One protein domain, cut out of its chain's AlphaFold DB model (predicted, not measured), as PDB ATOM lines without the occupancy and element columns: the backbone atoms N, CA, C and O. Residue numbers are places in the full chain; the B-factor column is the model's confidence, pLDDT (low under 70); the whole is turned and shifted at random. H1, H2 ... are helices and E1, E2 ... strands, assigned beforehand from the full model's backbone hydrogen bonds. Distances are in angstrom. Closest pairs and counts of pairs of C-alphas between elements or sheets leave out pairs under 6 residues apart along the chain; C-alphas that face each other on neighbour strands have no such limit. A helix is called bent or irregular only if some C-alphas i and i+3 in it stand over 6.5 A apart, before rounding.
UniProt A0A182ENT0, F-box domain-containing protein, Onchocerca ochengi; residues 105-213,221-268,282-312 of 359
ATOM      1  N   ARG A 105     302.082 174.736 254.246       43.53
ATOM      2  CA  ARG A 105     302.317 176.184 254.172       43.53
ATOM      3  C   ARG A 105     301.718 176.848 255.414       43.53
ATOM      4  O   ARG A 105     300.619 176.477 255.827       43.53
ATOM      5  N   LEU A 106     302.428 177.826 255.986       44.09
ATOM      6  CA  LEU A 106     301.936 178.618 257.116       44.09
ATOM      7  C   LEU A 106     300.612 179.277 256.721       44.09
ATOM      8  O   LEU A 106     300.587 179.997 255.723       44.09
ATOM      9  N   PRO A 107     299.502 179.019 257.442       53.69
ATOM     10  CA  PRO A 107     298.241 179.666 257.121       53.69
ATOM     11  C   PRO A 107     298.404 181.188 257.138       53.69
ATOM     12  O   PRO A 107     298.963 181.741 258.088       53.69
ATOM     13  N   THR A 108     297.867 181.864 256.121       53.91
ATOM     14  CA  THR A 108     298.017 183.311 255.869       53.91
ATOM     15  C   THR A 108     297.696 184.180 257.092       53.91
ATOM     16  O   THR A 108     298.304 185.224 257.305       53.91
ATOM     17  N   PHE A 109     296.781 183.726 257.957       58.72
ATOM     18  CA  PHE A 109     296.458 184.370 259.234       58.72
ATOM     19  C   PHE A 109     297.689 184.623 260.123       58.72
ATOM     20  O   PHE A 109     297.824 185.708 260.692       58.72
ATOM     21  N   TYR A 110     298.562 183.622 260.245       55.50
ATOM     22  CA  TYR A 110     299.748 183.660 261.097       55.50
ATOM     23  C   TYR A 110     300.872 184.488 260.472       55.50
ATOM     24  O   TYR A 110     301.576 185.205 261.182       55.50
ATOM     25  N   GLU A 111     300.990 184.442 259.143       53.44
ATOM     26  CA  GLU A 111     301.943 185.237 258.367       53.44
ATOM     27  C   GLU A 111     301.659 186.740 258.496       53.44
ATOM     28  O   GLU A 111     302.550 187.502 258.870       53.44
ATOM     29  N   ILE A 112     300.395 187.147 258.306       57.06
ATOM     30  CA  ILE A 112     299.954 188.550 258.410       57.06
ATOM     31  C   ILE A 112     300.186 189.124 259.816       57.06
ATOM     32  O   ILE A 112     300.407 190.322 259.965       57.06
ATOM     33  N   ARG A 113     300.121 188.290 260.859       51.22
ATOM     34  CA  ARG A 113     300.179 188.734 262.264       51.22
ATOM     35  C   ARG A 113     301.517 188.472 262.942       51.22
ATOM     36  O   ARG A 113     301.628 188.676 264.147       51.22
ATOM     37  N   HIS A 114     302.519 188.012 262.191       47.22
ATOM     38  CA  HIS A 114     303.827 187.614 262.723       47.22
ATOM     39  C   HIS A 114     303.737 186.620 263.897       47.22
ATOM     40  O   HIS A 114     304.609 186.577 264.765       47.22
ATOM     41  N   LEU A 115     302.678 185.808 263.920       47.19
ATOM     42  CA  LEU A 115     302.475 184.768 264.916       47.19
ATOM     43  C   LEU A 115     303.197 183.516 264.422       47.19
ATOM     44  O   LEU A 115     302.623 182.682 263.727       47.19
ATOM     45  N   CYS A 116     304.482 183.389 264.744       42.44
ATOM     46  CA  CYS A 116     305.256 182.186 264.454       42.44
ATOM     47  C   CYS A 116     304.843 181.058 265.408       42.44
ATOM     48  O   CYS A 116     305.556 180.729 266.353       42.44
ATOM     49  N   LEU A 117     303.682 180.446 265.169       42.78
ATOM     50  CA  LEU A 117     303.451 179.103 265.677       42.78
ATOM     51  C   LEU A 117     304.329 178.160 264.860       42.78
ATOM     52  O   LEU A 117     304.368 178.221 263.633       42.78
ATOM     53  N   ASN A 118     305.060 177.295 265.545       37.97
ATOM     54  CA  ASN A 118     305.766 176.192 264.920       37.97
ATOM     55  C   ASN A 118     304.696 175.231 264.360       37.97
ATOM     56  O   ASN A 118     304.227 174.340 265.064       37.97
ATOM     57  N   ILE A 119     304.227 175.473 263.128       36.22
ATOM     58  CA  ILE A 119     303.093 174.774 262.476       36.22
ATOM     59  C   ILE A 119     303.322 173.272 262.322       36.22
ATOM     60  O   ILE A 119     302.388 172.533 262.036       36.22
ATOM     61  N   GLY A 120     304.532 172.788 262.594       33.78
ATOM     62  CA  GLY A 120     304.768 171.362 262.764       33.78
ATOM     63  C   GLY A 120     304.038 170.744 263.964       33.78
ATOM     64  O   GLY A 120     303.929 169.532 264.019       33.78
ATOM     65  N   ARG A 121     303.513 171.503 264.936       39.19
ATOM     66  CA  ARG A 121     302.835 170.923 266.112       39.19
ATOM     67  C   ARG A 121     301.349 170.640 265.877       39.19
ATOM     68  O   ARG A 121     300.495 171.169 266.584       39.19
ATOM     69  N   GLU A 122     301.030 169.706 264.987       32.78
ATOM     70  CA  GLU A 122     299.800 168.924 265.163       32.78
ATOM     71  C   GLU A 122     300.004 167.993 266.365       32.78
ATOM     72  O   GLU A 122     300.636 166.935 266.307       32.78
ATOM     73  N   ARG A 123     299.538 168.454 267.531       37.50
ATOM     74  CA  ARG A 123     299.532 167.671 268.766       37.50
ATOM     75  C   ARG A 123     298.490 166.559 268.636       37.50
ATOM     76  O   ARG A 123     297.348 166.728 269.049       37.50
ATOM     77  N   PHE A 124     298.885 165.398 268.121       34.50
ATOM     78  CA  PHE A 124     298.146 164.173 268.429       34.50
ATOM     79  C   PHE A 124     298.145 163.966 269.947       34.50
ATOM     80  O   PHE A 124     299.171 164.183 270.607       34.50
ATOM     81  N   SER A 125     296.993 163.579 270.501       33.84
ATOM     82  CA  SER A 125     296.846 163.348 271.938       33.84
ATOM     83  C   SER A 125     297.885 162.328 272.419       33.84
ATOM     84  O   SER A 125     298.262 161.398 271.702       33.84
ATOM     85  N   VAL A 126     298.356 162.485 273.658       34.12
ATOM     86  CA  VAL A 126     299.293 161.537 274.291       34.12
ATOM     87  C   VAL A 126     298.691 160.121 274.374       34.12
ATOM     88  O   VAL A 126     299.425 159.141 274.439       34.12
ATOM     89  N   PHE A 127     297.363 160.001 274.276       34.81
ATOM     90  CA  PHE A 127     296.635 158.731 274.237       34.81
ATOM     91  C   PHE A 127     296.654 158.048 272.860       34.81
ATOM     92  O   PHE A 127     296.559 156.829 272.795       34.81
ATOM     93  N   ALA A 128     296.886 158.782 271.767       37.09
ATOM     94  CA  ALA A 128     297.029 158.213 270.420       37.09
ATOM     95  C   ALA A 128     298.421 157.583 270.152       37.09
ATOM     96  O   ALA A 128     298.723 157.172 269.029       37.09
ATOM     97  N   ARG A 129     299.317 157.555 271.155       44.34
ATOM     98  CA  ARG A 129     300.778 157.540 270.940       44.34
ATOM     99  C   ARG A 129     301.563 156.259 271.221       44.34
ATOM    100  O   ARG A 129     302.784 156.336 271.162       44.34
ATOM    101  N   LYS A 130     300.974 155.088 271.483       35.91
ATOM    102  CA  LYS A 130     301.829 153.895 271.713       35.91
ATOM    103  C   LYS A 130     301.436 152.578 271.053       35.91
ATOM    104  O   LYS A 130     302.335 151.788 270.799       35.91
ATOM    105  N   GLY A 131     300.166 152.330 270.752       36.59
ATOM    106  CA  GLY A 131     299.751 151.024 270.216       36.59
ATOM    107  C   GLY A 131     299.514 151.020 268.709       36.59
ATOM    108  O   GLY A 131     300.095 150.230 267.977       36.59
ATOM    109  N   GLU A 132     298.657 151.926 268.244       36.41
ATOM    110  CA  GLU A 132     297.934 151.722 266.981       36.41
ATOM    111  C   GLU A 132     298.654 152.266 265.740       36.41
ATOM    112  O   GLU A 132     298.366 151.838 264.628       36.41
ATOM    113  N   ASN A 133     299.644 153.149 265.917       35.22
ATOM    114  CA  ASN A 133     300.421 153.732 264.813       35.22
ATOM    115  C   ASN A 133     301.819 153.112 264.637       35.22
ATOM    116  O   ASN A 133     302.571 153.522 263.755       35.22
ATOM    117  N   LEU A 134     302.180 152.103 265.438       40.81
ATOM    118  CA  LEU A 134     303.418 151.342 265.234       40.81
ATOM    119  C   LEU A 134     303.496 150.681 263.837       40.81
ATOM    120  O   LEU A 134     304.576 150.684 263.247       40.81
ATOM    121  N   PRO A 135     302.387 150.208 263.226       36.62
ATOM    122  CA  PRO A 135     302.400 149.722 261.845       36.62
ATOM    123  C   PRO A 135     302.635 150.833 260.807       36.62
ATOM    124  O   PRO A 135     303.125 150.561 259.713       36.62
ATOM    125  N   CYS A 136     302.342 152.100 261.126       37.44
ATOM    126  CA  CYS A 136     302.584 153.243 260.233       37.44
ATOM    127  C   CYS A 136     304.084 153.546 260.068       37.44
ATOM    128  O   CYS A 136     304.488 154.146 259.070       37.44
ATOM    129  N   ILE A 137     304.916 153.063 260.998       42.66
ATOM    130  CA  ILE A 137     306.383 153.123 260.925       42.66
ATOM    131  C   ILE A 137     306.901 152.315 259.720       42.66
ATOM    132  O   ILE A 137     307.899 152.700 259.114       42.66
ATOM    133  N   GLN A 138     306.187 151.265 259.279       38.00
ATOM    134  CA  GLN A 138     306.567 150.470 258.098       38.00
ATOM    135  C   GLN A 138     306.458 151.233 256.765       38.00
ATOM    136  O   GLN A 138     306.973 150.759 255.755       38.00
ATOM    137  N   LYS A 139     305.822 152.413 256.729       34.38
ATOM    138  CA  LYS A 139     305.709 153.248 255.518       34.38
ATOM    139  C   LYS A 139     306.413 154.598 255.651       34.38
ATOM    140  O   LYS A 139     305.937 155.595 255.120       34.38
ATOM    141  N   GLY A 140     307.543 154.646 256.359       32.88
ATOM    142  CA  GLY A 140     308.457 155.794 256.329       32.88
ATOM    143  C   GLY A 140     307.924 157.088 256.955       32.88
ATOM    144  O   GLY A 140     308.592 158.116 256.875       32.88
ATOM    145  N   ILE A 141     306.758 157.063 257.606       34.38
ATOM    146  CA  ILE A 141     306.245 158.223 258.335       34.38
ATOM    147  C   ILE A 141     306.726 158.104 259.777       34.38
ATOM    148  O   ILE A 141     306.135 157.425 260.614       34.38
ATOM    149  N   SER A 142     307.835 158.778 260.060       34.97
ATOM    150  CA  SER A 142     308.267 159.049 261.423       34.97
ATOM    151  C   SER A 142     307.283 160.046 262.043       34.97
ATOM    152  O   SER A 142     307.307 161.238 261.744       34.97
ATOM    153  N   ILE A 143     306.370 159.561 262.890       31.08
ATOM    154  CA  ILE A 143     305.526 160.434 263.712       31.08
ATOM    155  C   ILE A 143     306.397 160.923 264.865       31.08
ATOM    156  O   ILE A 143     306.516 160.278 265.908       31.08
ATOM    157  N   TYR A 144     307.046 162.063 264.658       36.78
ATOM    158  CA  TYR A 144     307.784 162.727 265.717       36.78
ATOM    159  C   TYR A 144     306.790 163.226 266.769       36.78
ATOM    160  O   TYR A 144     305.904 164.041 266.511       36.78
ATOM    161  N   THR A 145     306.954 162.777 268.007       36.44
ATOM    162  CA  THR A 145     306.592 163.602 269.158       36.44
ATOM    163  C   THR A 145     307.380 164.905 269.015       36.44
ATOM    164  O   THR A 145     308.590 164.903 269.204       36.44
ATOM    165  N   PHE A 146     306.733 165.994 268.598       43.56
ATOM    166  CA  PHE A 146     307.388 167.291 268.405       43.56
ATOM    167  C   PHE A 146     307.908 167.849 269.738       43.56
ATOM    168  O   PHE A 146     307.206 168.573 270.452       43.56
ATOM    169  N   TYR A 147     309.148 167.509 270.078       52.56
ATOM    170  CA  TYR A 147     309.891 168.118 271.173       52.56
ATOM    171  C   TYR A 147     310.197 169.578 270.823       52.56
ATOM    172  O   TYR A 147     310.375 169.911 269.653       52.56
ATOM    173  N   CYS A 148     310.232 170.473 271.816       66.75
ATOM    174  CA  CYS A 148     310.759 171.826 271.583       66.75
ATOM    175  C   CYS A 148     312.215 171.794 271.120       66.75
ATOM    176  O   CYS A 148     312.630 172.699 270.411       66.75
ATOM    177  N   ASN A 149     312.940 170.731 271.487       70.00
ATOM    178  CA  ASN A 149     314.349 170.513 271.178       70.00
ATOM    179  C   ASN A 149     315.258 171.662 271.634       70.00
ATOM    180  O   ASN A 149     316.334 171.881 271.086       70.00
ATOM    181  N   GLU A 150     314.800 172.399 272.639       78.31
ATOM    182  CA  GLU A 150     315.547 173.455 273.295       78.31
ATOM    183  C   GLU A 150     316.193 172.882 274.558       78.31
ATOM    184  O   GLU A 150     315.619 172.024 275.235       78.31
ATOM    185  N   SER A 151     317.397 173.354 274.864       83.12
ATOM    186  CA  SER A 151     318.105 172.976 276.086       83.12
ATOM    187  C   SER A 151     317.775 173.955 277.204       83.12
ATOM    188  O   SER A 151     317.810 175.171 277.008       83.12
ATOM    189  N   PHE A 152     317.477 173.415 278.381       87.06
ATOM    190  CA  PHE A 152     317.191 174.184 279.586       87.06
ATOM    191  C   PHE A 152     317.899 173.566 280.773       87.06
ATOM    192  O   PHE A 152     318.131 172.351 280.811       87.06
ATOM    193  N   ARG A 153     318.176 174.393 281.780       89.25
ATOM    194  CA  ARG A 153     318.552 173.860 283.079       89.25
ATOM    195  C   ARG A 153     317.369 173.098 283.674       89.25
ATOM    196  O   ARG A 153     316.204 173.369 283.379       89.25
ATOM    197  N   ARG A 154     317.662 172.128 284.538       88.81
ATOM    198  CA  ARG A 154     316.627 171.269 285.131       88.81
ATOM    199  C   ARG A 154     315.597 172.058 285.946       88.81
ATOM    200  O   ARG A 154     314.423 171.710 285.918       88.81
ATOM    201  N   ASP A 155     316.024 173.098 286.648       90.25
ATOM    202  CA  ASP A 155     315.159 173.972 287.444       90.25
ATOM    203  C   ASP A 155     314.285 174.905 286.589       90.25
ATOM    204  O   ASP A 155     313.226 175.340 287.027       90.25
ATOM    205  N   GLU A 156     314.679 175.157 285.342       91.12
ATOM    206  CA  GLU A 156     313.937 175.992 284.393       91.12
ATOM    207  C   GLU A 156     312.871 175.219 283.608       91.12
ATOM    208  O   GLU A 156     312.036 175.824 282.932       91.12
ATOM    209  N   TYR A 157     312.900 173.884 283.671       86.69
ATOM    210  CA  TYR A 157     312.054 173.018 282.853       86.69
ATOM    211  C   TYR A 157     310.560 173.283 283.065       86.69
ATOM    212  O   TYR A 157     309.826 173.436 282.088       86.69
ATOM    213  N   CYS A 158     310.111 173.351 284.322       84.50
ATOM    214  CA  CYS A 158     308.699 173.565 284.643       84.50
ATOM    215  C   CYS A 158     308.210 174.901 284.075       84.50
ATOM    216  O   CYS A 158     307.221 174.934 283.348       84.50
ATOM    217  N   THR A 159     308.967 175.972 284.307       85.25
ATOM    218  CA  THR A 159     308.655 177.317 283.813       85.25
ATOM    219  C   THR A 159     308.608 177.371 282.285       85.25
ATOM    220  O   THR A 159     307.676 177.933 281.707       85.25
ATOM    221  N   HIS A 160     309.574 176.741 281.605       84.12
ATOM    222  CA  HIS A 160     309.556 176.638 280.147       84.12
ATOM    223  C   HIS A 160     308.314 175.890 279.656       84.12
ATOM    224  O   HIS A 160     307.644 176.344 278.726       84.12
ATOM    225  N   TYR A 161     308.008 174.746 280.269       77.94
ATOM    226  CA  TYR A 161     306.871 173.920 279.890       77.94
ATOM    227  C   TYR A 161     305.548 174.676 280.059       77.94
ATOM    228  O   TYR A 161     304.716 174.691 279.147       77.94
ATOM    229  N   GLU A 162     305.374 175.363 281.185       77.44
ATOM    230  CA  GLU A 162     304.196 176.181 281.459       77.44
ATOM    231  C   GLU A 162     304.045 177.300 280.431       77.44
ATOM    232  O   GLU A 162     303.019 177.360 279.759       77.44
ATOM    233  N   LEU A 163     305.066 178.131 280.218       73.44
ATOM    234  CA  LEU A 163     304.959 179.269 279.300       73.44
ATOM    235  C   LEU A 163     304.869 178.835 277.834       73.44
ATOM    236  O   LEU A 163     304.017 179.312 277.092       73.44
ATOM    237  N   SER A 164     305.733 177.917 277.402       69.94
ATOM    238  CA  SER A 164     305.906 177.600 275.981       69.94
ATOM    239  C   SER A 164     305.012 176.465 275.489       69.94
ATOM    240  O   SER A 164     304.875 176.297 274.274       69.94
ATOM    241  N   HIS A 165     304.477 175.607 276.371       71.25
ATOM    242  CA  HIS A 165     303.746 174.394 275.960       71.25
ATOM    243  C   HIS A 165     302.327 174.284 276.512       71.25
ATOM    244  O   HIS A 165     301.477 173.752 275.794       71.25
ATOM    245  N   MET A 166     302.048 174.770 277.719       62.59
ATOM    246  CA  MET A 166     300.694 174.745 278.287       62.59
ATOM    247  C   MET A 166     299.964 176.079 278.137       62.59
ATOM    248  O   MET A 166     298.819 176.093 277.699       62.59
ATOM    249  N   GLY A 167     300.628 177.185 278.462       57.84
ATOM    250  CA  GLY A 167     300.037 178.515 278.564       57.84
ATOM    251  C   GLY A 167     299.916 179.242 277.229       57.84
ATOM    252  O   GLY A 167     298.840 179.738 276.915       57.84
ATOM    253  N   ALA A 168     300.973 179.274 276.404       54.00
ATOM    254  CA  ALA A 168     300.977 180.082 275.175       54.00
ATOM    255  C   ALA A 168     299.890 179.703 274.150       54.00
ATOM    256  O   ALA A 168     299.308 180.593 273.530       54.00
ATOM    257  N   ASP A 169     299.580 178.410 273.990       53.94
ATOM    258  CA  ASP A 169     298.516 177.955 273.072       53.94
ATOM    259  C   ASP A 169     297.111 178.327 273.581       53.94
ATOM    260  O   ASP A 169     296.145 178.336 272.817       53.94
ATOM    261  N   ASP A 170     296.996 178.668 274.865       64.06
ATOM    262  CA  ASP A 170     295.748 179.052 275.508       64.06
ATOM    263  C   ASP A 170     295.518 180.568 275.524       64.06
ATOM    264  O   ASP A 170     294.377 180.996 275.716       64.06
ATOM    265  N   CYS A 171     296.554 181.374 275.261       71.00
ATOM    266  CA  CYS A 171     296.473 182.835 275.274       71.00
ATOM    267  C   CYS A 171     295.678 183.400 274.094       71.00
ATOM    268  O   CYS A 171     294.975 184.390 274.264       71.00
ATOM    269  N   ILE A 172     295.742 182.780 272.910       76.44
ATOM    270  CA  ILE A 172     295.020 183.230 271.710       76.44
ATOM    271  C   ILE A 172     294.026 182.154 271.286       76.44
ATOM    272  O   ILE A 172     294.395 181.018 270.997       76.44
ATOM    273  N   ARG A 173     292.747 182.518 271.191       78.31
ATOM    274  CA  ARG A 173     291.684 181.622 270.729       78.31
ATOM    275  C   ARG A 173     291.136 182.115 269.399       78.31
ATOM    276  O   ARG A 173     290.843 183.295 269.227       78.31
ATOM    277  N   ARG A 174     290.991 181.192 268.449       80.50
ATOM    278  CA  ARG A 174     290.342 181.437 267.154       80.50
ATOM    279  C   ARG A 174     288.892 180.977 267.195       80.50
ATOM    280  O   ARG A 174     288.525 180.142 268.023       80.50
ATOM    281  N   CYS A 175     288.087 181.493 266.274       83.06
ATOM    282  CA  CYS A 175     286.784 180.908 265.992       83.06
ATOM    283  C   CYS A 175     286.946 179.425 265.592       83.06
ATOM    284  O   CYS A 175     287.822 179.128 264.780       83.06
ATOM    285  N   PRO A 176     286.121 178.491 266.106       84.19
ATOM    286  CA  PRO A 176     286.096 177.102 265.639       84.19
ATOM    287  C   PRO A 176     285.945 176.969 264.116       84.19
ATOM    288  O   PRO A 176     286.560 176.090 263.524       84.19
ATOM    289  N   MET A 177     285.233 177.905 263.478       82.31
ATOM    290  CA  MET A 177     285.020 177.959 262.022       82.31
ATOM    291  C   MET A 177     286.200 178.583 261.255       82.31
ATOM    292  O   MET A 177     286.041 179.087 260.142       82.31
ATOM    293  N   TYR A 178     287.405 178.622 261.841       79.06
ATOM    294  CA  TYR A 178     288.590 179.158 261.159       79.06
ATOM    295  C   TYR A 178     288.963 178.349 259.912       79.06
ATOM    296  O   TYR A 178     289.552 178.903 258.986       79.06
ATOM    297  N   ILE A 179     288.647 177.047 259.900       71.50
ATOM    298  CA  ILE A 179     288.918 176.142 258.772       71.50
ATOM    299  C   ILE A 179     288.103 176.574 257.551       71.50
ATOM    300  O   ILE A 179     288.622 176.570 256.439       71.50
ATOM    301  N   ASP A 180     286.882 177.048 257.780       76.50
ATOM    302  CA  ASP A 180     285.978 177.535 256.737       76.50
ATOM    303  C   ASP A 180     286.311 178.965 256.279       76.50
ATOM    304  O   ASP A 180     285.707 179.481 255.342       76.50
ATOM    305  N   GLY A 181     287.298 179.608 256.913       80.06
ATOM    306  CA  GLY A 181     287.793 180.936 256.547       80.06
ATOM    307  C   GLY A 181     287.487 182.037 257.560       80.06
ATOM    308  O   GLY A 181     287.807 183.200 257.306       80.06
ATOM    309  N   CYS A 182     286.912 181.716 258.725       80.19
ATOM    310  CA  CYS A 182     286.696 182.722 259.757       80.19
ATOM    311  C   CYS A 182     288.033 183.263 260.299       80.19
ATOM    312  O   CYS A 182     288.821 182.542 260.910       80.19
ATOM    313  N   SER A 183     288.277 184.561 260.116       84.31
ATOM    314  CA  SER A 183     289.502 185.238 260.566       84.31
ATOM    315  C   SER A 183     289.439 185.752 262.008       84.31
ATOM    316  O   SER A 183     290.411 186.337 262.490       84.31
ATOM    317  N   PHE A 184     288.313 185.554 262.698       86.06
ATOM    318  CA  PHE A 184     288.121 186.032 264.059       86.06
ATOM    319  C   PHE A 184     289.014 185.290 265.053       86.06
ATOM    320  O   PHE A 184     289.100 184.057 265.073       86.06
ATOM    321  N   TYR A 185     289.632 186.071 265.925       85.62
ATOM    322  CA  TYR A 185     290.395 185.610 267.066       85.62
ATOM    323  C   TYR A 185     290.263 186.628 268.190       85.62
ATOM    324  O   TYR A 185     289.928 187.790 267.958       85.62
ATOM    325  N   TYR A 186     290.562 186.190 269.401       84.81
ATOM    326  CA  TYR A 186     290.690 187.062 270.554       84.81
ATOM    327  C   TYR A 186     291.779 186.519 271.477       84.81
ATOM    328  O   TYR A 186     292.079 185.318 271.477       84.81
ATOM    329  N   CYS A 187     292.375 187.405 272.265       82.88
ATOM    330  CA  CYS A 187     293.284 187.007 273.325       82.88
ATOM    331  C   CYS A 187     292.447 186.583 274.535       82.88
ATOM    332  O   CYS A 187     291.732 187.391 275.120       82.88
ATOM    333  N   LYS A 188     292.484 185.296 274.878       83.88
ATOM    334  CA  LYS A 188     291.830 184.739 276.067       83.88
ATOM    335  C   LYS A 188     292.587 185.115 277.340       83.88
ATOM    336  O   LYS A 188     291.941 185.300 278.364       83.88
ATOM    337  N   ALA A 189     293.911 185.224 277.274       82.94
ATOM    338  CA  ALA A 189     294.752 185.605 278.401       82.94
ATOM    339  C   ALA A 189     295.884 186.520 277.929       82.94
ATOM    340  O   ALA A 189     296.560 186.221 276.944       82.94
ATOM    341  N   GLU A 190     296.091 187.620 278.645       85.00
ATOM    342  CA  GLU A 190     297.169 188.581 278.409       85.00
ATOM    343  C   GLU A 190     297.847 188.928 279.740       85.00
ATOM    344  O   GLU A 190     297.183 188.899 280.777       85.00
ATOM    345  N   PRO A 191     299.148 189.252 279.762       87.19
ATOM    346  CA  PRO A 191     299.796 189.756 280.971       87.19
ATOM    347  C   PRO A 191     299.107 191.032 281.474       87.19
ATOM    348  O   PRO A 191     298.761 191.903 280.678       87.19
ATOM    349  N   CYS A 192     298.936 191.183 282.790       88.62
ATOM    350  CA  CYS A 192     298.414 192.434 283.367       88.62
ATOM    351  C   CYS A 192     299.349 193.627 283.116       88.62
ATOM    352  O   CYS A 192     298.904 194.772 283.048       88.62
ATOM    353  N   TRP A 193     300.645 193.347 282.980       86.81
ATOM    354  CA  TRP A 193     301.689 194.327 282.736       86.81
ATOM    355  C   TRP A 193     302.557 193.872 281.566       86.81
ATOM    356  O   TRP A 193     303.040 192.741 281.559       86.81
ATOM    357  N   GLY A 194     302.779 194.752 280.595       86.06
ATOM    358  CA  GLY A 194     303.539 194.457 279.379       86.06
ATOM    359  C   GLY A 194     302.714 193.745 278.311       86.06
ATOM    360  O   GLY A 194     301.488 193.743 278.352       86.06
ATOM    361  N   GLU A 195     303.396 193.150 277.340       85.81
ATOM    362  CA  GLU A 195     302.783 192.410 276.237       85.81
ATOM    363  C   GLU A 195     303.589 191.154 275.894       85.81
ATOM    364  O   GLU A 195     304.786 191.057 276.171       85.81
ATOM    365  N   LEU A 196     302.940 190.172 275.270       83.19
ATOM    366  CA  LEU A 196     303.632 189.028 274.682       83.19
ATOM    367  C   LEU A 196     304.021 189.366 273.243       83.19
ATOM    368  O   LEU A 196     303.171 189.723 272.430       83.19
ATOM    369  N   ARG A 197     305.299 189.206 272.900       82.50
ATOM    370  CA  ARG A 197     305.824 189.486 271.559       82.50
ATOM    371  C   ARG A 197     306.710 188.352 271.077       82.50
ATOM    372  O   ARG A 197     307.468 187.779 271.841       82.50
ATOM    373  N   PHE A 198     306.681 188.048 269.785       81.44
ATOM    374  CA  PHE A 198     307.628 187.094 269.215       81.44
ATOM    375  C   PHE A 198     309.029 187.713 269.060       81.44
ATOM    376  O   PHE A 198     309.199 188.734 268.385       81.44
ATOM    377  N   ASN A 199     310.045 187.088 269.659       82.44
ATOM    378  CA  ASN A 199     311.446 187.473 269.523       82.44
ATOM    379  C   ASN A 199     312.131 186.610 268.454       82.44
ATOM    380  O   ASN A 199     312.284 185.402 268.618       82.44
ATOM    381  N   ARG A 200     312.603 187.248 267.377       82.81
ATOM    382  CA  ARG A 200     313.274 186.560 266.261       82.81
ATOM    383  C   ARG A 200     314.630 185.961 266.633       82.81
ATOM    384  O   ARG A 200     314.982 184.920 266.096       82.81
ATOM    385  N   TYR A 201     315.384 186.602 267.527       85.56
ATOM    386  CA  TYR A 201     316.701 186.119 267.955       85.56
ATOM    387  C   TYR A 201     316.585 184.832 268.777       85.56
ATOM    388  O   TYR A 201     317.333 183.882 268.558       85.56
ATOM    389  N   LEU A 202     315.613 184.779 269.690       82.62
ATOM    390  CA  LEU A 202     315.352 183.583 270.492       82.62
ATOM    391  C   LEU A 202     314.480 182.551 269.762       82.62
ATOM    392  O   LEU A 202     314.508 181.371 270.110       82.62
ATOM    393  N   ASN A 203     313.750 182.977 268.727       77.06
ATOM    394  CA  ASN A 203     312.743 182.181 268.027       77.06
ATOM    395  C   ASN A 203     311.642 181.667 268.980       77.06
ATOM    396  O   ASN A 203     311.191 180.528 268.875       77.06
ATOM    397  N   CYS A 204     311.230 182.499 269.939       76.56
ATOM    398  CA  CYS A 204     310.186 182.188 270.915       76.56
ATOM    399  C   CYS A 204     309.341 183.426 271.253       76.56
ATOM    400  O   CYS A 204     309.718 184.563 270.953       76.56
ATOM    401  N   ILE A 205     308.173 183.200 271.859       77.88
ATOM    402  CA  ILE A 205     307.358 184.274 272.436       77.88
ATOM    403  C   ILE A 205     308.039 184.739 273.720       77.88
ATOM    404  O   ILE A 205     308.422 183.913 274.545       77.88
ATOM    405  N   VAL A 206     308.186 186.054 273.859       82.75
ATOM    406  CA  VAL A 206     308.771 186.710 275.019       82.75
ATOM    407  C   VAL A 206     307.799 187.682 275.665       82.75
ATOM    408  O   VAL A 206     307.072 188.395 274.974       82.75
ATOM    409  N   HIS A 207     307.829 187.762 276.991       84.94
ATOM    410  CA  HIS A 207     307.246 188.886 277.721       84.94
ATOM    411  C   HIS A 207     308.077 190.162 277.521       84.94
ATOM    412  O   HIS A 207     309.273 190.184 277.810       84.94
ATOM    413  N   ARG A 208     307.449 191.216 276.994       84.56
ATOM    414  CA  ARG A 208     308.031 192.551 276.823       84.56
ATOM    415  C   ARG A 208     307.395 193.494 277.852       84.56
ATOM    416  O   ARG A 208     306.169 193.599 277.874       84.56
ATOM    417  N   PRO A 209     308.187 194.202 278.672       82.75
ATOM    418  CA  PRO A 209     307.655 195.223 279.570       82.75
ATOM    419  C   PRO A 209     307.002 196.370 278.771       82.75
ATOM    420  O   PRO A 209     307.414 196.608 277.631       82.75
ATOM    421  N   PRO A 210     306.013 197.099 279.327       82.38
ATOM    422  CA  PRO A 210     305.442 198.272 278.673       82.38
ATOM    423  C   PRO A 210     306.544 199.267 278.327       82.38
ATOM    424  O   PRO A 210     307.466 199.477 279.119       82.38
ATOM    425  N   GLU A 211     306.437 199.902 277.165       71.81
ATOM    426  CA  GLU A 211     307.320 201.012 276.830       71.81
ATOM    427  C   GLU A 211     307.061 202.153 277.816       71.81
ATOM    428  O   GLU A 211     306.047 202.847 277.758       71.81
ATOM    429  N   THR A 212     307.973 202.334 278.767       66.81
ATOM    430  CA  THR A 212     308.043 203.569 279.545       66.81
ATOM    431  C   THR A 212     308.364 204.703 278.586       66.81
ATOM    432  O   THR A 212     309.221 204.522 277.722       66.81
ATOM    433  N   LEU A 213     307.710 205.859 278.744       62.19
ATOM    434  CA  LEU A 213     308.019 207.077 277.991       62.19
ATOM    435  C   LEU A 213     309.528 207.337 278.074       62.19
ATOM    436  O   LEU A 213     310.035 207.769 279.109       62.19
ATOM    437  N   PRO A 221     325.973 204.944 277.444       80.75
ATOM    438  CA  PRO A 221     325.832 203.515 277.206       80.75
ATOM    439  C   PRO A 221     325.745 202.700 278.501       80.75
ATOM    440  O   PRO A 221     326.422 202.994 279.482       80.75
ATOM    441  N   LEU A 222     324.997 201.592 278.477       84.00
ATOM    442  CA  LEU A 222     324.898 200.661 279.615       84.00
ATOM    443  C   LEU A 222     326.277 200.183 280.121       84.00
ATOM    444  O   LEU A 222     326.422 199.830 281.288       84.00
ATOM    445  N   CYS A 223     327.286 200.178 279.242       82.69
ATOM    446  CA  CYS A 223     328.660 199.792 279.567       82.69
ATOM    447  C   CYS A 223     329.401 200.811 280.449       82.69
ATOM    448  O   CYS A 223     330.402 200.441 281.055       82.69
ATOM    449  N   ASP A 224     328.923 202.053 280.534       86.00
ATOM    450  CA  ASP A 224     329.560 203.125 281.309       86.00
ATOM    451  C   ASP A 224     329.053 203.171 282.758       86.00
ATOM    452  O   ASP A 224     329.561 203.927 283.588       86.00
ATOM    453  N   LEU A 225     328.048 202.350 283.087       87.31
ATOM    454  CA  LEU A 225     327.565 202.226 284.454       87.31
ATOM    455  C   LEU A 225     328.653 201.651 285.374       87.31
ATOM    456  O   LEU A 225     329.400 200.751 284.973       87.31
ATOM    457  N   PRO A 226     328.696 202.079 286.650       89.81
ATOM    458  CA  PRO A 226     329.550 201.449 287.643       89.81
ATOM    459  C   PRO A 226     329.312 199.929 287.691       89.81
ATOM    460  O   PRO A 226     328.151 199.503 287.689       89.81
ATOM    461  N   PRO A 227     330.365 199.095 287.815       86.38
ATOM    462  CA  PRO A 227     330.224 197.637 287.792       86.38
ATOM    463  C   PRO A 227     329.198 197.092 288.791       86.38
ATOM    464  O   PRO A 227     328.500 196.132 288.486       86.38
ATOM    465  N   ILE A 228     329.065 197.731 289.957       90.44
ATOM    466  CA  ILE A 228     328.089 197.364 290.995       90.44
ATOM    467  C   ILE A 228     326.652 197.470 290.468       90.44
ATOM    468  O   ILE A 228     325.856 196.559 290.677       90.44
ATOM    469  N   MET A 229     326.335 198.543 289.738       91.12
ATOM    470  CA  MET A 229     325.005 198.736 289.157       91.12
ATOM    471  C   MET A 229     324.729 197.691 288.079       91.12
ATOM    472  O   MET A 229     323.640 197.127 288.031       91.12
ATOM    473  N   LEU A 230     325.729 197.386 287.247       89.25
ATOM    474  CA  LEU A 230     325.586 196.372 286.209       89.25
ATOM    475  C   LEU A 230     325.364 194.977 286.808       89.25
ATOM    476  O   LEU A 230     324.482 194.259 286.352       89.25
ATOM    477  N   ILE A 231     326.114 194.608 287.850       90.06
ATOM    478  CA  ILE A 231     325.929 193.343 288.578       90.06
ATOM    479  C   ILE A 231     324.506 193.241 289.118       90.06
ATOM    480  O   ILE A 231     323.873 192.197 288.985       90.06
ATOM    481  N   GLU A 232     324.002 194.321 289.709       92.19
ATOM    482  CA  GLU A 232     322.661 194.330 290.274       92.19
ATOM    483  C   GLU A 232     321.595 194.156 289.186       92.19
ATOM    484  O   GLU A 232     320.722 193.306 289.331       92.19
ATOM    485  N   ILE A 233     321.732 194.838 288.043       91.56
ATOM    486  CA  ILE A 233     320.856 194.649 286.875       91.56
ATOM    487  C   ILE A 233     320.865 193.186 286.409       91.56
ATOM    488  O   ILE A 233     319.798 192.616 286.179       91.56
ATOM    489  N   LEU A 234     322.042 192.561 286.295       92.38
ATOM    490  CA  LEU A 234     322.174 191.182 285.810       92.38
ATOM    491  C   LEU A 234     321.416 190.168 286.681       92.38
ATOM    492  O   LEU A 234     320.848 189.228 286.129       92.38
ATOM    493  N   LYS A 235     321.327 190.374 288.003       90.88
ATOM    494  CA  LYS A 235     320.570 189.491 288.914       90.88
ATOM    495  C   LYS A 235     319.059 189.504 288.659       90.88
ATOM    496  O   LYS A 235     318.369 188.524 288.942       90.88
ATOM    497  N   TYR A 236     318.521 190.607 288.134       90.56
ATOM    498  CA  TYR A 236     317.094 190.704 287.815       90.56
ATOM    499  C   TYR A 236     316.731 190.026 286.497       90.56
ATOM    500  O   TYR A 236     315.557 189.701 286.293       90.56
ATOM    501  N   LEU A 237     317.699 189.782 285.618       92.38
ATOM    502  CA  LEU A 237     317.443 189.200 284.308       92.38
ATOM    503  C   LEU A 237     317.190 187.693 284.402       92.38
ATOM    504  O   LEU A 237     317.735 186.992 285.249       92.38
ATOM    505  N   ASP A 238     316.313 187.203 283.532       92.06
ATOM    506  CA  ASP A 238     316.133 185.774 283.299       92.06
ATOM    507  C   ASP A 238     317.150 185.254 282.270       92.06
ATOM    508  O   ASP A 238     317.847 186.030 281.610       92.06
ATOM    509  N   SER A 239     317.238 183.934 282.114       93.62
ATOM    510  CA  SER A 239     318.186 183.304 281.190       93.62
ATOM    511  C   SER A 239     317.987 183.765 279.744       93.62
ATOM    512  O   SER A 239     318.963 184.085 279.063       93.62
ATOM    513  N   ALA A 240     316.739 183.917 279.290       92.19
ATOM    514  CA  ALA A 240     316.425 184.459 277.968       92.19
ATOM    515  C   ALA A 240     316.960 185.891 277.765       92.19
ATOM    516  O   ALA A 240     317.511 186.210 276.704       92.19
ATOM    517  N   SER A 241     316.833 186.754 278.773       92.88
ATOM    518  CA  SER A 241     317.321 188.136 278.731       92.88
ATOM    519  C   SER A 241     318.840 188.202 278.835       92.88
ATOM    520  O   SER A 241     319.461 188.929 278.063       92.88
ATOM    521  N   LEU A 242     319.459 187.398 279.707       94.50
ATOM    522  CA  LEU A 242     320.918 187.252 279.795       94.50
ATOM    523  C   LEU A 242     321.509 186.768 278.468       94.50
ATOM    524  O   LEU A 242     322.538 187.280 278.017       94.50
ATOM    525  N   ARG A 243     320.819 185.844 277.789       94.06
ATOM    526  CA  ARG A 243     321.174 185.387 276.447       94.06
ATOM    527  C   ARG A 243     321.175 186.534 275.447       94.06
ATOM    528  O   ARG A 243     322.194 186.765 274.795       94.06
ATOM    529  N   CYS A 244     320.069 187.273 275.357       93.00
ATOM    530  CA  CYS A 244     319.966 188.448 274.491       93.00
ATOM    531  C   CYS A 244     321.067 189.468 274.815       93.00
ATOM    532  O   CYS A 244     321.772 189.923 273.917       93.00
ATOM    533  N   LEU A 245     321.281 189.767 276.094       92.88
ATOM    534  CA  LEU A 245     322.249 190.752 276.554       92.88
ATOM    535  C   LEU A 245     323.696 190.353 276.208       92.88
ATOM    536  O   LEU A 245     324.447 191.163 275.666       92.88
ATOM    537  N   SER A 246     324.071 189.086 276.401       93.62
ATOM    538  CA  SER A 246     325.392 188.542 276.034       93.62
ATOM    539  C   SER A 246     325.676 188.562 274.520       93.62
ATOM    540  O   SER A 246     326.831 188.464 274.079       93.62
ATOM    541  N   SER A 247     324.629 188.694 273.703       91.94
ATOM    542  CA  SER A 247     324.738 188.777 272.246       91.94
ATOM    543  C   SER A 247     325.012 190.197 271.735       91.94
ATOM    544  O   SER A 247     325.460 190.343 270.602       91.94
ATOM    545  N   THR A 248     324.822 191.225 272.572       92.56
ATOM    546  CA  THR A 248     324.917 192.639 272.165       92.56
ATOM    547  C   THR A 248     326.352 193.097 271.901       92.56
ATOM    548  O   THR A 248     326.639 193.660 270.847       92.56
ATOM    549  N   CYS A 249     327.282 192.847 272.828       91.75
ATOM    550  CA  CYS A 249     328.686 193.230 272.681       91.75
ATOM    551  C   CYS A 249     329.636 192.309 273.471       91.75
ATOM    552  O   CYS A 249     329.228 191.572 274.373       91.75
ATOM    553  N   LYS A 250     330.938 192.353 273.141       92.44
ATOM    554  CA  LYS A 250     331.972 191.521 273.790       92.44
ATOM    555  C   LYS A 250     332.109 191.810 275.290       92.44
ATOM    556  O   LYS A 250     332.306 190.876 276.062       92.44
ATOM    557  N   HIS A 251     331.993 193.079 275.692       91.25
ATOM    558  CA  HIS A 251     332.070 193.483 277.097       91.25
ATOM    559  C   HIS A 251     330.926 192.865 277.904       91.25
ATOM    560  O   HIS A 251     331.158 192.191 278.902       91.25
ATOM    561  N   MET A 252     329.696 193.003 277.411       92.19
ATOM    562  CA  MET A 252     328.519 192.486 278.091       92.19
ATOM    563  C   MET A 252     328.509 190.957 278.150       92.19
ATOM    564  O   MET A 252     328.174 190.375 279.174       92.19
ATOM    565  N   ARG A 253     328.985 190.294 277.091       92.88
ATOM    566  CA  ARG A 253     329.224 188.848 277.099       92.88
ATOM    567  C   ARG A 253     330.158 188.420 278.231       92.88
ATOM    568  O   ARG A 253     329.855 187.461 278.933       92.88
ATOM    569  N   LEU A 254     331.275 189.127 278.409       91.56
ATOM    570  CA  LEU A 254     332.225 188.852 279.485       91.56
ATOM    571  C   LEU A 254     331.609 189.119 280.865       91.56
ATOM    572  O   LEU A 254     331.840 188.341 281.787       91.56
ATOM    573  N   MET A 255     330.822 190.187 281.010       91.38
ATOM    574  CA  MET A 255     330.151 190.517 282.268       91.38
ATOM    575  C   MET A 255     329.099 189.475 282.650       91.38
ATOM    576  O   MET A 255     329.147 188.973 283.771       91.38
ATOM    577  N   CYS A 256     328.227 189.071 281.720       93.69
ATOM    578  CA  CYS A 256     327.273 187.986 281.957       93.69
ATOM    579  C   CYS A 256     327.993 186.686 282.339       93.69
ATOM    580  O   CYS A 256     327.578 186.018 283.279       93.69
ATOM    581  N   PHE A 257     329.099 186.349 281.665       90.75
ATOM    582  CA  PHE A 257     329.886 185.161 282.002       90.75
ATOM    583  C   PHE A 257     330.480 185.229 283.412       90.75
ATOM    584  O   PHE A 257     330.447 184.246 284.137       90.75
ATOM    585  N   LYS A 258     331.033 186.374 283.825       90.25
ATOM    586  CA  LYS A 258     331.657 186.498 285.149       90.25
ATOM    587  C   LYS A 258     330.645 186.514 286.294       90.25
ATOM    588  O   LYS A 258     330.986 186.068 287.382       90.25
ATOM    589  N   MET A 259     329.457 187.071 286.062       91.31
ATOM    590  CA  MET A 259     328.509 187.410 287.132       91.31
ATOM    591  C   MET A 259     327.282 186.501 287.193       91.31
ATOM    592  O   MET A 259     326.655 186.435 288.241       91.31
ATOM    593  N   ALA A 260     326.942 185.824 286.095       91.19
ATOM    594  CA  ALA A 260     325.778 184.945 285.988       91.19
ATOM    595  C   ALA A 260     326.159 183.574 285.396       91.19
ATOM    596  O   ALA A 260     325.362 182.941 284.707       91.19
ATOM    597  N   SER A 261     327.400 183.113 285.592       88.19
ATOM    598  CA  SER A 261     327.846 181.795 285.106       88.19
ATOM    599  C   SER A 261     327.061 180.642 285.715       88.19
ATOM    600  O   SER A 261     326.894 179.614 285.065       88.19
ATOM    601  N   ASP A 262     326.564 180.815 286.935       89.00
ATOM    602  CA  ASP A 262     325.687 179.869 287.607       89.00
ATOM    603  C   ASP A 262     324.399 179.649 286.809       89.00
ATOM    604  O   ASP A 262     323.982 178.506 286.671       89.00
ATOM    605  N   CYS A 263     323.825 180.695 286.205       89.81
ATOM    606  CA  CYS A 263     322.644 180.639 285.335       89.81
ATOM    607  C   CYS A 263     322.897 180.042 283.937       89.81
ATOM    608  O   CYS A 263     321.944 179.801 283.195       89.81
ATOM    609  N   ALA A 264     324.151 179.798 283.550       91.75
ATOM    610  CA  ALA A 264     324.489 179.272 282.231       91.75
ATOM    611  C   ALA A 264     324.495 177.734 282.186       91.75
ATOM    612  O   ALA A 264     324.628 177.037 283.190       91.75
ATOM    613  N   MET A 265     324.375 177.198 280.977       92.94
ATOM    614  CA  MET A 265     324.588 175.794 280.642       92.94
ATOM    615  C   MET A 265     325.907 175.644 279.890       92.94
ATOM    616  O   MET A 265     326.396 176.594 279.275       92.94
ATOM    617  N   VAL A 266     326.465 174.435 279.903       91.06
ATOM    618  CA  VAL A 266     327.670 174.094 279.146       91.06
ATOM    619  C   VAL A 266     327.334 172.998 278.143       91.06
ATOM    620  O   VAL A 266     326.802 171.953 278.509       91.06
ATOM    621  N   HIS A 267     327.666 173.238 276.879       86.06
ATOM    622  CA  HIS A 267     327.468 172.315 275.767       86.06
ATOM    623  C   HIS A 267     328.804 171.960 275.126       86.06
ATOM    624  O   HIS A 267     329.696 172.800 275.017       86.06
ATOM    625  N   ILE A 268     328.937 170.726 274.648       87.31
ATOM    626  CA  ILE A 268     330.089 170.324 273.841       87.31
ATOM    627  C   ILE A 268     329.855 170.804 272.413       87.31
ATOM    628  O   ILE A 268     328.838 170.495 271.792       87.31
ATOM    629  N   CYS A 282     335.505 171.969 271.682       90.19
ATOM    630  CA  CYS A 282     335.564 172.745 272.915       90.19
ATOM    631  C   CYS A 282     334.227 172.703 273.660       90.19
ATOM    632  O   CYS A 282     333.210 172.265 273.122       90.19
ATOM    633  N   PHE A 283     334.216 173.236 274.878       90.56
ATOM    634  CA  PHE A 283     332.995 173.515 275.623       90.56
ATOM    635  C   PHE A 283     332.524 174.949 275.355       90.56
ATOM    636  O   PHE A 283     333.310 175.898 275.372       90.56
ATOM    637  N   MET A 284     331.231 175.098 275.103       88.75
ATOM    638  CA  MET A 284     330.542 176.361 274.873       88.75
ATOM    639  C   MET A 284     329.610 176.623 276.046       88.75
ATOM    640  O   MET A 284     328.862 175.737 276.448       88.75
ATOM    641  N   TRP A 285     329.631 177.839 276.577       90.81
ATOM    642  CA  TRP A 285     328.682 178.264 277.597       90.81
ATOM    643  C   TRP A 285     327.527 179.028 276.947       90.81
ATOM    644  O   TRP A 285     327.729 179.801 276.006       90.81
ATOM    645  N   GLU A 286     326.315 178.800 277.437       91.12
ATOM    646  CA  GLU A 286     325.101 179.328 276.829       91.12
ATOM    647  C   GLU A 286     323.987 179.482 277.869       91.12
ATOM    648  O   GLU A 286     323.726 178.576 278.652       91.12
ATOM    649  N   PHE A 287     323.297 180.620 277.871       94.38
ATOM    650  CA  PHE A 287     322.079 180.795 278.666       94.38
ATOM    651  C   PHE A 287     320.888 180.168 277.962       94.38
ATOM    652  O   PHE A 287     320.769 180.306 276.746       94.38
ATOM    653  N   SER A 288     319.972 179.536 278.691       92.38
ATOM    654  CA  SER A 288     318.773 178.960 278.078       92.38
ATOM    655  C   SER A 288     317.832 180.039 277.525       92.38
ATOM    656  O   SER A 288     318.020 181.241 277.723       92.38
ATOM    657  N   LYS A 289     316.787 179.611 276.818       90.88
ATOM    658  CA  LYS A 289     315.708 180.501 276.365       90.88
ATOM    659  C   LYS A 289     314.577 180.620 277.393       90.88
ATOM    660  O   LYS A 289     313.482 181.047 277.033       90.88
ATOM    661  N   CYS A 290     314.799 180.177 278.634       90.81
ATOM    662  CA  CYS A 290     313.759 180.198 279.652       90.81
ATOM    663  C   CYS A 290     313.504 181.628 280.123       90.81
ATOM    664  O   CYS A 290     314.440 182.393 280.370       90.81
ATOM    665  N   GLN A 291     312.224 181.963 280.234       88.38
ATOM    666  CA  GLN A 291     311.780 183.235 280.772       88.38
ATOM    667  C   GLN A 291     311.322 183.080 282.211       88.38
ATOM    668  O   GLN A 291     310.895 181.998 282.615       88.38
ATOM    669  N   LYS A 292     311.341 184.177 282.968       88.00
ATOM    670  CA  LYS A 292     310.659 184.205 284.263       88.00
ATOM    671  C   LYS A 292     309.147 183.989 284.087       88.00
ATOM    672  O   LYS A 292     308.572 184.449 283.099       88.00
ATOM    673  N   PRO A 293     308.497 183.290 285.033       85.56
ATOM    674  CA  PRO A 293     307.054 183.097 284.995       85.56
ATOM    675  C   PRO A 293     306.329 184.440 285.109       85.56
ATOM    676  O   PRO A 293     306.715 185.317 285.883       85.56
ATOM    677  N   ILE A 294     305.246 184.579 284.347       84.50
ATOM    678  CA  ILE A 294     304.314 185.699 284.469       84.50
ATOM    679  C   ILE A 294     303.270 185.286 285.504       84.50
ATOM    680  O   ILE A 294     302.547 184.315 285.291       84.50
ATOM    681  N   TYR A 295     303.204 186.002 286.622       84.06
ATOM    682  CA  TYR A 295     302.268 185.685 287.704       84.06
ATOM    683  C   TYR A 295     300.906 186.359 287.527       84.06
ATOM    684  O   TYR A 295     299.883 185.808 287.925       84.06
ATOM    685  N   GLU A 296     300.877 187.533 286.898       87.56
ATOM    686  CA  GLU A 296     299.668 188.339 286.760       87.56
ATOM    687  C   GLU A 296     299.119 188.270 285.334       87.56
ATOM    688  O   GLU A 296     299.682 188.846 284.398       87.56
ATOM    689  N   TRP A 297     297.990 187.579 285.188       86.50
ATOM    690  CA  TRP A 297     297.276 187.428 283.925       86.50
ATOM    691  C   TRP A 297     295.886 188.048 284.003       86.50
ATOM    692  O   TRP A 297     295.127 187.824 284.948       86.50
ATOM    693  N   LYS A 298     295.521 188.768 282.949       87.50
ATOM    694  CA  LYS A 298     294.176 189.250 282.678       87.50
ATOM    695  C   LYS A 298     293.503 188.298 281.696       87.50
ATOM    696  O   LYS A 298     293.935 188.157 280.554       87.50
ATOM    697  N   ASN A 299     292.419 187.667 282.137       86.25
ATOM    698  CA  ASN A 299     291.628 186.777 281.295       86.25
ATOM    699  C   ASN A 299     290.466 187.533 280.648       86.25
ATOM    700  O   ASN A 299     289.747 188.282 281.313       86.25
ATOM    701  N   ALA A 300     290.267 187.321 279.352       83.38
ATOM    702  CA  ALA A 300     289.122 187.846 278.632       83.38
ATOM    703  C   ALA A 300     287.863 187.017 278.922       83.38
ATOM    704  O   ALA A 300     287.924 185.817 279.200       83.38
ATOM    705  N   SER A 301     286.701 187.667 278.835       82.31
ATOM    706  CA  SER A 301     285.416 187.002 279.045       82.31
ATOM    707  C   SER A 301     285.169 185.922 277.990       82.31
ATOM    708  O   SER A 301     285.365 186.142 276.792       82.31
ATOM    709  N   THR A 302     284.633 184.779 278.420       76.00
ATOM    710  CA  THR A 302     284.179 183.701 277.526       76.00
ATOM    711  C   THR A 302     283.036 184.141 276.606       76.00
ATOM    712  O   THR A 302     282.809 183.523 275.564       76.00
ATOM    713  N   THR A 303     282.347 185.238 276.938       84.31
ATOM    714  CA  THR A 303     281.245 185.790 276.139       84.31
ATOM    715  C   THR A 303     281.687 186.300 274.772       84.31
ATOM    716  O   THR A 303     280.884 186.245 273.849       84.31
ATOM    717  N   ILE A 304     282.950 186.713 274.606       87.00
ATOM    718  CA  ILE A 304     283.488 187.265 273.348       87.00
ATOM    719  C   ILE A 304     283.391 186.249 272.203       87.00
ATOM    720  O   ILE A 304     283.026 186.589 271.077       87.00
ATOM    721  N   LEU A 305     283.700 184.979 272.485       86.44
ATOM    722  CA  LEU A 305     283.579 183.926 271.481       86.44
ATOM    723  C   LEU A 305     282.114 183.605 271.187       86.44
ATOM    724  O   LEU A 305     281.759 183.400 270.030       86.44
ATOM    725  N   SER A 306     281.268 183.568 272.217       86.62
ATOM    726  CA  SER A 306     279.841 183.279 272.057       86.62
ATOM    727  C   SER A 306     279.134 184.353 271.232       86.62
ATOM    728  O   SER A 306     278.364 184.011 270.339       86.62
ATOM    729  N   SER A 307     279.413 185.632 271.498       89.56
ATOM    730  CA  SER A 307     278.856 186.755 270.738       89.56
ATOM    731  C   SER A 307     279.351 186.753 269.295       89.56
ATOM    732  O   SER A 307     278.584 186.994 268.370       89.56
ATOM    733  N   HIS A 308     280.621 186.401 269.073       90.56
ATOM    734  CA  HIS A 308     281.111 186.208 267.716       90.56
ATOM    735  C   HIS A 308     280.391 185.053 267.008       90.56
ATOM    736  O   HIS A 308     279.975 185.211 265.867       90.56
ATOM    737  N   LEU A 309     280.228 183.899 267.661       88.62
ATOM    738  CA  LEU A 309     279.592 182.722 267.063       88.62
ATOM    739  C   LEU A 309     278.131 182.969 266.668       88.62
ATOM    740  O   LEU A 309     277.702 182.415 265.657       88.62
ATOM    741  N   SER A 310     277.385 183.805 267.400       87.75
ATOM    742  CA  SER A 310     276.015 184.182 267.014       87.75
ATOM    743  C   SER A 310     275.946 185.022 265.737       87.75
ATOM    744  O   SER A 310     274.933 184.993 265.046       87.75
ATOM    745  N   GLU A 311     277.015 185.743 265.403       90.69
ATOM    746  CA  GLU A 311     277.094 186.630 264.234       90.69
ATOM    747  C   GLU A 311     278.018 186.079 263.131       90.69
ATOM    748  O   GLU A 311     278.189 186.680 262.066       90.69
ATOM    749  N   CYS A 312     278.660 184.935 263.378       87.69
ATOM    750  CA  CYS A 312     279.690 184.403 262.504       87.69
ATOM    751  C   CYS A 312     279.078 183.878 261.203       87.69
ATOM    752  O   CYS A 312     278.364 182.879 261.195       87.69
TER     753      CYS A 312
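This is residues 105 to 213, 221 to 268 and 282 to 312 of the 359 residues of the protein "F-box domain-containing protein" of Onchocerca ochengi (UniProt A0A182ENT0). Picture two lobes joined by thin links: one holds helices H4, H5 and H6 with the strand pair E6 and E7, and the other, looser, holds H3 and the small strand pairs E1 with E2, E3 with E8 and E4 with E5, with H7 at its far end. A long loop runs out from the looser lobe through H2 and back, and residues 135 to 140 stick out at its tip. The printed part has 188 residues, with seven named helices and eight named strands in the order H1 H2 H3 E1 E2 E3 E4 E5 H4 H5 H6 E6 E7 E8 H7. Its four sheets have two strands each, antiparallel, and the class is mixed, helices and strands. The whole is loose, with a radius of gyration of the C-alphas of 20.5 A, and flat, spanning 59 by 50 by 27 A.

Look first at E7, residues 282 to 287, the longest strand, which starts at C-alpha 282 at (335.564, 172.745, 272.915) and runs 16.7 A; its partner E6, residues 264 to 268, runs 13.5 A. Before them in the chain find H5, residues 239 to 248, H6, residues 250 to 259, and H4, residues 227 to 236, which are 14.6, 14.4 and 14.8 A long. E4, residues 195 to 199, and E5, residues 204 to 208, run 12.0 and 12.1 A. The longest helix, H3, residues 154 to 171, begins at C-alpha 154 at (316.627, 171.269, 285.131) and runs 25.2 A; it is irregular, with C-alphas 155 and 158 7.1 A apart. The short strands are E1, residues 172 to 174, E2, residues 185 to 187, E3, residues 189 to 191, and E8, residues 297 to 299. Find H1 at residues 108 to 112, H2 at residues 134 to 139 and H7 at residues 303 to 311, the last ending at C-alpha 311 at (277.094, 186.630, 264.234) after 12.6 A.

Start at E6 and E7, where N 265 and O 286 are 2.8 A apart, within hydrogen-bond range. From E7 look to H5: their closest C-alphas, those of Arg 243 and Phe 287, are 5.2 A apart. H5 and H6 touch as a helical hairpin, closest at the C-alphas of Ser 246 and Arg 253, 4.0 A, opposite ways at a shallow tilt of 32 degrees, only just short of steep. H4 and H6 only just touch, with 3 pairs of C-alphas within 8 A, the closest being Ile 231 and Met 259 at 6.6 A. Move to the hairpin E4 and E5, where N 197 and O 206 are 2.8 A apart. H3 comes closest to E5 at the C-alphas of Ser 164 and Ile 205, 7.7 A, and to E3 at those of Cys 171 and Ala 189, 4.5 A. E3 and E8 bring N 298 and O 190 to 2.7 A. E2 runs on into E3 at 42 degrees, and in the hairpin E1 and E2, N 173 and O 186 are 2.9 A apart. The closest C-alphas of E2 and H7, those of Tyr 186 and Ile 304, are 7.7 A apart. H1 and H2 are apart from each other and from H3. Every O i to N i+4 pair is within hydrogen-bond range in H1 and H6, against 8 of 14 in H3, 5 of 6 in H4, 5 of 6 in H5, 4 of 5 in H7 and 0 of 2 in H2, which has 3 of 3 O i to N i+3 pairs within range.

The two C-alphas farthest apart, those of Pro 135 and Pro 226, are 63.9 A apart. Residues 214 to 220 are not printed, leaving 18.2 A between C-alphas 213 and 221, and residues 269 to 281 are not printed, leaving 6.1 A between C-alphas 268 and 282. The links H1 to H2 and H2 to H3 are long. The mean pLDDT of the printed part is 74.8, with residues 105 to 148, 164, 166 to 170 and 212 to 213 under 70.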